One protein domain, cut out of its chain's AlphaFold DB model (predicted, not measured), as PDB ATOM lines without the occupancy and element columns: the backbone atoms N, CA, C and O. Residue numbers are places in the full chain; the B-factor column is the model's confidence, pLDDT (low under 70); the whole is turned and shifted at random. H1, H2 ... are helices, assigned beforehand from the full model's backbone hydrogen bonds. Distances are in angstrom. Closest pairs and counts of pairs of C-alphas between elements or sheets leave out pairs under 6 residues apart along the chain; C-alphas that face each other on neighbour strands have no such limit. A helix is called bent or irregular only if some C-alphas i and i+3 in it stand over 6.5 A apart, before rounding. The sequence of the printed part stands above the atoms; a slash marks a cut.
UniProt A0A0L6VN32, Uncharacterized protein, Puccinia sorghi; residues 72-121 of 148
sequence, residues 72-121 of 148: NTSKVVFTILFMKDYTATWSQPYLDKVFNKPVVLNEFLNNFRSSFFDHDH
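What this domain is: This is residues 72 to 121 of the 148 residues of an uncharacterized protein of Puccinia sorghi (UniProt A0A0L6VN32). Two helices, H3 and H1, spread as a V from their first residues, where Leu 105 and Asn 72 lie close together, and a third helix, H2, runs back over the gap between them, nearer to H1. H3 is the longest helix and runs roughly along the longest axis; it meets H1 with residues 105 to 108 alone, and its later residues lead away to the far end at His 121. The printed part has 50 residues with three named helices, in the order H1, H2, H3, and no named strand; its class is all helix. It is compact, with a radius of gyration of the C-alphas of 10.7 A, and its outline is only just elongated, with spans of 32 by 21 by 15 A.

Where its parts are: H3 covers residues 105 to 121 and is 25.0 A long from first to last C-alpha. It begins at C-alpha 105, at (-6.984, 4.784, -20.765), and ends at C-alpha 121, at (-12.525, -19.595, -19.490). H2 covers residues 86 to 100 and is 23.8 A long. It is irregular: C-alphas 90 and 93 are 7.2 A apart, where about 5 A is found in a regular helix, and its line is a rough one. H1 covers residues 72 to 81, 14.3 A from first to last C-alpha, and begins at C-alpha 72, at (-6.752, 10.092, -20.085).

How they stand to each other: H3 touches H1 with residues 105 to 108 alone; the closest C-alphas of the two, those of Leu 105 and Asn 72, are 5.4 A apart. H3 and H1 stand at a steep tilt of 41 degrees and run the same way. H3 and H2 are close but not clearly touching, the closest C-alphas being those of Phe 108 and Tyr 94, 7.8 A apart. These two run opposite ways at a shallow tilt of 29 degrees. H1 and H2 form a helical hairpin, two helices that follow each other, touch and run opposite ways. Their closest C-alphas, those of Thr 73 and Val 98, are 6.3 A apart, and their lines stand at a shallow tilt of 30 degrees. In H1 every pair of O i and N i+4 is within hydrogen-bond range; in H2 this holds for 8 of 11 pairs and in H3 for 10 of 13.

The domain as a whole: The two C-alphas farthest apart are those of Asn 100 and His 121, at 32.6 A. The printed part has no cut, and the links from H1 to H2 and from H2 to H3 are tight, each of 4 residues. The mean pLDDT of the printed part is 79.5. Confidence is low, under 70, at residues 85 to 87, of which 86 and 87 belong to H2, and at residues 117 to 121, which belong to H3.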
ATOM      1  N   ASN A  72      -6.558  11.535 -20.276       86.00
ATOM      2  CA  ASN A  72      -6.752  10.092 -20.085       86.00
ATOM      3  C   ASN A  72      -7.479   9.788 -18.769       86.00
ATOM      4  O   ASN A  72      -8.425   9.008 -18.766       86.00
ATOM      5  N   THR A  73      -7.115  10.496 -17.701       86.94
ATOM      6  CA  THR A  73      -7.780  10.460 -16.394       86.94
ATOM      7  C   THR A  73      -9.282  10.725 -16.519       86.94
ATOM      8  O   THR A  73     -10.086   9.898 -16.103       86.94
ATOM      9  N   SER A  74      -9.680  11.827 -17.166       86.50
ATOM     10  CA  SER A  74     -11.099  12.176 -17.331       86.50
ATOM     11  C   SER A  74     -11.886  11.148 -18.153       86.50
ATOM     12  O   SER A  74     -13.051  10.900 -17.860       86.50
ATOM     13  N   LYS A  75     -11.241  10.492 -19.126       86.44
ATOM     14  CA  LYS A  75     -11.858   9.411 -19.909       86.44
ATOM     15  C   LYS A  75     -12.069   8.153 -19.067       86.44
ATOM     16  O   LYS A  75     -13.130   7.554 -19.155       86.44
ATOM     17  N   VAL A  76     -11.094   7.784 -18.229       85.88
ATOM     18  CA  VAL A  76     -11.214   6.637 -17.315       85.88
ATOM     19  C   VAL A  76     -12.328   6.871 -16.294       85.88
ATOM     20  O   VAL A  76     -13.171   5.998 -16.127       85.88
ATOM     21  N   VAL A  77     -12.401   8.057 -15.673       86.38
ATOM     22  CA  VAL A  77     -13.492   8.400 -14.736       86.38
ATOM     23  C   VAL A  77     -14.853   8.293 -15.419       86.38
ATOM     24  O   VAL A  77     -15.768   7.692 -14.863       86.38
ATOM     25  N   PHE A  78     -14.982   8.828 -16.636       83.94
ATOM     26  CA  PHE A  78     -16.213   8.726 -17.415       83.94
ATOM     27  C   PHE A  78     -16.593   7.268 -17.708       83.94
ATOM     28  O   PHE A  78     -17.745   6.882 -17.529       83.94
ATOM     29  N   THR A  79     -15.626   6.438 -18.106       85.06
ATOM     30  CA  THR A  79     -15.858   5.012 -18.348       85.06
ATOM     31  C   THR A  79     -16.306   4.275 -17.085       85.06
ATOM     32  O   THR A  79     -17.229   3.468 -17.159       85.06
ATOM     33  N   ILE A  80     -15.696   4.562 -15.931       84.62
ATOM     34  CA  ILE A  80     -16.074   3.948 -14.652       84.62
ATOM     35  C   ILE A  80     -17.469   4.405 -14.212       84.62
ATOM     36  O   ILE A  80     -18.254   3.592 -13.739       84.62
ATOM     37  N   LEU A  81     -17.826   5.673 -14.428       82.00
ATOM     38  CA  LEU A  81     -19.167   6.182 -14.123       82.00
ATOM     39  C   LEU A  81     -20.266   5.479 -14.943       82.00
ATOM     40  O   LEU A  81     -21.422   5.445 -14.534       82.00
ATOM     41  N   PHE A  82     -19.900   4.904 -16.091       77.06
ATOM     42  CA  PHE A  82     -20.796   4.139 -16.958       77.06
ATOM     43  C   PHE A  82     -20.914   2.653 -16.575       77.06
ATOM     44  O   PHE A  82     -21.763   1.941 -17.112       77.06
ATOM     45  N   MET A  83     -20.068   2.169 -15.663       78.81
ATOM     46  CA  MET A  83     -20.088   0.799 -15.153       78.81
ATOM     47  C   MET A  83     -21.110   0.672 -14.020       78.81
ATOM     48  O   MET A  83     -21.015   1.357 -13.005       78.81
ATOM     49  N   LYS A  84     -22.099  -0.212 -14.190       72.50
ATOM     50  CA  LYS A  84     -23.159  -0.460 -13.200       72.50
ATOM     51  C   LYS A  84     -22.984  -1.821 -12.510       72.50
ATOM     52  O   LYS A  84     -22.417  -2.752 -13.090       72.50
ATOM     53  N   ASP A  85     -23.500  -1.918 -11.284       66.94
ATOM     54  CA  ASP A  85     -23.726  -3.133 -10.485       66.94
ATOM     55  C   ASP A  85     -22.501  -4.061 -10.380       66.94
ATOM     56  O   ASP A  85     -21.639  -3.868  -9.525       66.94
ATOM     57  N   TYR A  86     -22.384  -5.044 -11.273       59.94
ATOM     58  CA  TYR A  86     -21.312  -6.045 -11.272       59.94
ATOM     59  C   TYR A  86     -19.924  -5.455 -11.566       59.94
ATOM     60  O   TYR A  86     -18.904  -5.907 -11.052       59.94
ATOM     61  N   THR A  87     -19.881  -4.401 -12.379       68.12
ATOM     62  CA  THR A  87     -18.623  -3.772 -12.814       68.12
ATOM     63  C   THR A  87     -18.161  -2.642 -11.888       68.12
ATOM     64  O   THR A  87     -17.002  -2.224 -11.950       68.12
ATOM     65  N   ALA A  88     -19.025  -2.194 -10.969       76.38
ATOM     66  CA  ALA A  88     -18.685  -1.185  -9.968       76.38
ATOM     67  C   ALA A  88     -17.616  -1.703  -8.991       76.38
ATOM     68  O   ALA A  88     -16.612  -1.034  -8.757       76.38
ATOM     69  N   THR A  89     -17.764  -2.937  -8.500       81.50
ATOM     70  CA  THR A  89     -16.772  -3.566  -7.611       81.50
ATOM     71  C   THR A  89     -15.430  -3.783  -8.315       81.50
ATOM     72  O   THR A  89     -14.379  -3.568  -7.721       81.50
ATOM     73  N   TRP A  90     -15.443  -4.138  -9.607       83.12
ATOM     74  CA  TRP A  90     -14.213  -4.334 -10.385       83.12
ATOM     75  C   TRP A  90     -13.422  -3.034 -10.598       83.12
ATOM     76  O   TRP A  90     -12.190  -3.030 -10.599       83.12
ATOM     77  N   SER A  91     -14.123  -1.915 -10.785       84.19
ATOM     78  CA  SER A  91     -13.513  -0.621 -11.112       84.19
ATOM     79  C   SER A  91     -13.054   0.188  -9.894       84.19
ATOM     80  O   SER A  91     -12.265   1.121 -10.059       84.19
ATOM     81  N   GLN A  92     -13.456  -0.184  -8.674       83.75
ATOM     82  CA  GLN A  92     -13.016   0.453  -7.423       83.75
ATOM     83  C   GLN A  92     -11.493   0.672  -7.300       83.75
ATOM     84  O   GLN A  92     -11.095   1.812  -7.047       83.75
ATOM     85  N   PRO A  93     -10.615  -0.330  -7.518       84.75
ATOM     86  CA  PRO A  93      -9.167  -0.117  -7.432       84.75
ATOM     87  C   PRO A  93      -8.644   0.889  -8.469       84.75
ATOM     88  O   PRO A  93      -7.642   1.565  -8.234       84.75
ATOM     89  N   TYR A  94      -9.322   1.031  -9.612       82.50
ATOM     90  CA  TYR A  94      -8.959   2.019 -10.625       82.50
ATOM     91  C   TYR A  94      -9.425   3.423 -10.268       82.50
ATOM     92  O   TYR A  94      -8.703   4.362 -10.589       82.50
ATOM     93  N   LEU A  95     -10.568   3.584  -9.592       82.69
ATOM     94  CA  LEU A  95     -10.976   4.886  -9.056       82.69
ATOM     95  C   LEU A  95      -9.913   5.424  -8.109       82.69
ATOM     96  O   LEU A  95      -9.414   6.527  -8.316       82.69
ATOM     97  N   ASP A  96      -9.501   4.613  -7.139       83.94
ATOM     98  CA  ASP A  96      -8.470   5.015  -6.185       83.94
ATOM     99  C   ASP A  96      -7.135   5.309  -6.895       83.94
ATOM    100  O   ASP A  96      -6.500   6.343  -6.673       83.94
ATOM    101  N   LYS A  97      -6.739   4.477  -7.869       84.31
ATOM    102  CA  LYS A  97      -5.533   4.722  -8.678       84.31
ATOM    103  C   LYS A  97      -5.619   6.026  -9.474       84.31
ATOM    104  O   LYS A  97      -4.616   6.722  -9.551       84.31
ATOM    105  N   VAL A  98      -6.775   6.370 -10.041       81.56
ATOM    106  CA  VAL A  98      -7.005   7.588 -10.839       81.56
ATOM    107  C   VAL A  98      -6.886   8.863 -10.001       81.56
ATOM    108  O   VAL A  98      -6.406   9.875 -10.515       81.56
ATOM    109  N   PHE A  99      -7.279   8.822  -8.725       78.88
ATOM    110  CA  PHE A  99      -7.112   9.955  -7.810       78.88
ATOM    111  C   PHE A  99      -5.664  10.126  -7.337       78.88
ATOM    112  O   PHE A  99      -5.235  11.247  -7.074       78.88
ATOM    113  N   ASN A 100      -4.893   9.037  -7.284       84.44
ATOM    114  CA  ASN A 100      -3.527   9.047  -6.765       84.44
ATOM    115  C   ASN A 100      -2.439   9.139  -7.853       84.44
ATOM    116  O   ASN A 100      -1.342   9.636  -7.593       84.44
ATOM    117  N   LYS A 101      -2.690   8.629  -9.066       85.88
ATOM    118  CA  LYS A 101      -1.711   8.520 -10.161       85.88
ATOM    119  C   LYS A 101      -2.368   8.684 -11.540       85.88
ATOM    120  O   LYS A 101      -3.527   8.319 -11.732       85.88
ATOM    121  N   PRO A 102      -1.623   9.158 -12.558       82.25
ATOM    122  CA  PRO A 102      -2.113   9.167 -13.931       82.25
ATOM    123  C   PRO A 102      -2.366   7.734 -14.416       82.25
ATOM    124  O   PRO A 102      -1.441   6.925 -14.474       82.25
ATOM    125  N   VAL A 103      -3.610   7.423 -14.784       85.75
ATOM    126  CA  VAL A 103      -3.974   6.142 -15.406       85.75
ATOM    127  C   VAL A 103      -4.121   6.340 -16.909       85.75
ATOM    128  O   VAL A 103      -4.790   7.264 -17.380       85.75
ATOM    129  N   VAL A 104      -3.477   5.467 -17.679       87.31
ATOM    130  CA  VAL A 104      -3.578   5.465 -19.138       87.31
ATOM    131  C   VAL A 104      -4.849   4.723 -19.538       87.31
ATOM    132  O   VAL A 104      -5.048   3.572 -19.161       87.31
ATOM    133  N   LEU A 105      -5.704   5.363 -20.342       83.19
ATOM    134  CA  LEU A 105      -6.984   4.784 -20.765       83.19
ATOM    135  C   LEU A 105      -6.820   3.410 -21.438       83.19
ATOM    136  O   LEU A 105      -7.595   2.503 -21.163       83.19
ATOM    137  N   ASN A 106      -5.795   3.237 -22.276       83.31
ATOM    138  CA  ASN A 106      -5.522   1.948 -22.921       83.31
ATOM    139  C   ASN A 106      -5.161   0.837 -21.922       83.31
ATOM    140  O   ASN A 106      -5.580  -0.297 -22.120       83.31
ATOM    141  N   GLU A 107      -4.411   1.146 -20.859       88.00
ATOM    142  CA  GLU A 107      -4.092   0.175 -19.799       88.00
ATOM    143  C   GLU A 107      -5.375  -0.252 -19.080       88.00
ATOM    144  O   GLU A 107      -5.639  -1.443 -18.928       88.00
ATOM    145  N   PHE A 108      -6.220   0.722 -18.727       86.25
ATOM    146  CA  PHE A 108      -7.522   0.468 -18.118       86.25
ATOM    147  C   PHE A 108      -8.406  -0.427 -19.003       86.25
ATOM    148  O   PHE A 108      -8.909  -1.447 -18.536       86.25
ATOM    149  N   LEU A 109      -8.564  -0.085 -20.287       83.50
ATOM    150  CA  LEU A 109      -9.401  -0.844 -21.221       83.50
ATOM    151  C   LEU A 109      -8.859  -2.256 -21.474       83.50
ATOM    152  O   LEU A 109      -9.649  -3.193 -21.573       83.50
ATOM    153  N   ASN A 110      -7.537  -2.431 -21.547       85.25
ATOM    154  CA  ASN A 110      -6.927  -3.752 -21.700       85.25
ATOM    155  C   ASN A 110      -7.164  -4.633 -20.472       85.25
ATOM    156  O   ASN A 110      -7.564  -5.785 -20.629       85.25
ATOM    157  N   ASN A 111      -6.987  -4.097 -19.264       86.25
ATOM    158  CA  ASN A 111      -7.234  -4.851 -18.037       86.25
ATOM    159  C   ASN A 111      -8.721  -5.187 -17.876       86.25
ATOM    160  O   ASN A 111      -9.062  -6.305 -17.497       86.25
ATOM    161  N   PHE A 112      -9.605  -4.244 -18.221       82.12
ATOM    162  CA  PHE A 112     -11.051  -4.464 -18.236       82.12
ATOM    163  C   PHE A 112     -11.428  -5.597 -19.185       82.12
ATOM    164  O   PHE A 112     -12.103  -6.548 -18.793       82.12
ATOM    165  N   ARG A 113     -10.912  -5.541 -20.415       80.44
ATOM    166  CA  ARG A 113     -11.093  -6.584 -21.420       80.44
ATOM    167  C   ARG A 113     -10.602  -7.933 -20.890       80.44
ATOM    168  O   ARG A 113     -11.374  -8.885 -20.882       80.44
ATOM    169  N   SER A 114      -9.368  -8.003 -20.388       81.06
ATOM    170  CA  SER A 114      -8.796  -9.237 -19.833       81.06
ATOM    171  C   SER A 114      -9.668  -9.820 -18.727       81.06
ATOM    172  O   SER A 114      -9.956 -11.006 -18.757       81.06
ATOM    173  N   SER A 115     -10.158  -8.992 -17.800       78.69
ATOM    174  CA  SER A 115     -10.975  -9.464 -16.677       78.69
ATOM    175  C   SER A 115     -12.300 -10.101 -17.100       78.69
ATOM    176  O   SER A 115     -12.723 -11.086 -16.500       78.69
ATOM    177  N   PHE A 116     -12.926  -9.579 -18.159       71.00
ATOM    178  CA  PHE A 116     -14.172 -10.119 -18.692       71.00
ATOM    179  C   PHE A 116     -13.954 -11.413 -19.476       71.00
ATOM    180  O   PHE A 116     -14.729 -12.352 -19.327       71.00
ATOM    181  N   PHE A 117     -12.901 -11.476 -20.294       68.00
ATOM    182  CA  PHE A 117     -12.644 -12.640 -21.148       68.00
ATOM    183  C   PHE A 117     -11.941 -13.793 -20.417       68.00
ATOM    184  O   PHE A 117     -12.153 -14.944 -20.788       68.00
ATOM    185  N   ASP A 118     -11.179 -13.533 -19.348       62.78
ATOM    186  CA  ASP A 118     -10.641 -14.611 -18.499       62.78
ATOM    187  C   ASP A 118     -11.746 -15.332 -17.711       62.78
ATOM    188  O   ASP A 118     -11.653 -16.536 -17.469       62.78
ATOM    189  N   HIS A 119     -12.831 -14.635 -17.346       56.50
ATOM    190  CA  HIS A 119     -13.973 -15.262 -16.666       56.50
ATOM    191  C   HIS A 119     -14.726 -16.267 -17.558       56.50
ATOM    192  O   HIS A 119     -15.226 -17.276 -17.052       56.50
ATOM    193  N   ASP A 120     -14.741 -16.066 -18.880       54.62
ATOM    194  CA  ASP A 120     -15.353 -17.006 -19.832       54.62
ATOM    195  C   ASP A 120     -14.584 -18.338 -19.933       54.62
ATOM    196  O   ASP A 120     -15.173 -19.384 -20.229       54.62
ATOM    197  N   HIS A 121     -13.282 -18.347 -19.623       53.84
ATOM    198  CA  HIS A 121     -12.525 -19.595 -19.490       53.84
ATOM    199  C   HIS A 121     -12.886 -20.360 -18.215       53.84
ATOM    200  O   HIS A 121     -12.960 -21.593 -18.240       53.84
TER     201      HIS A 121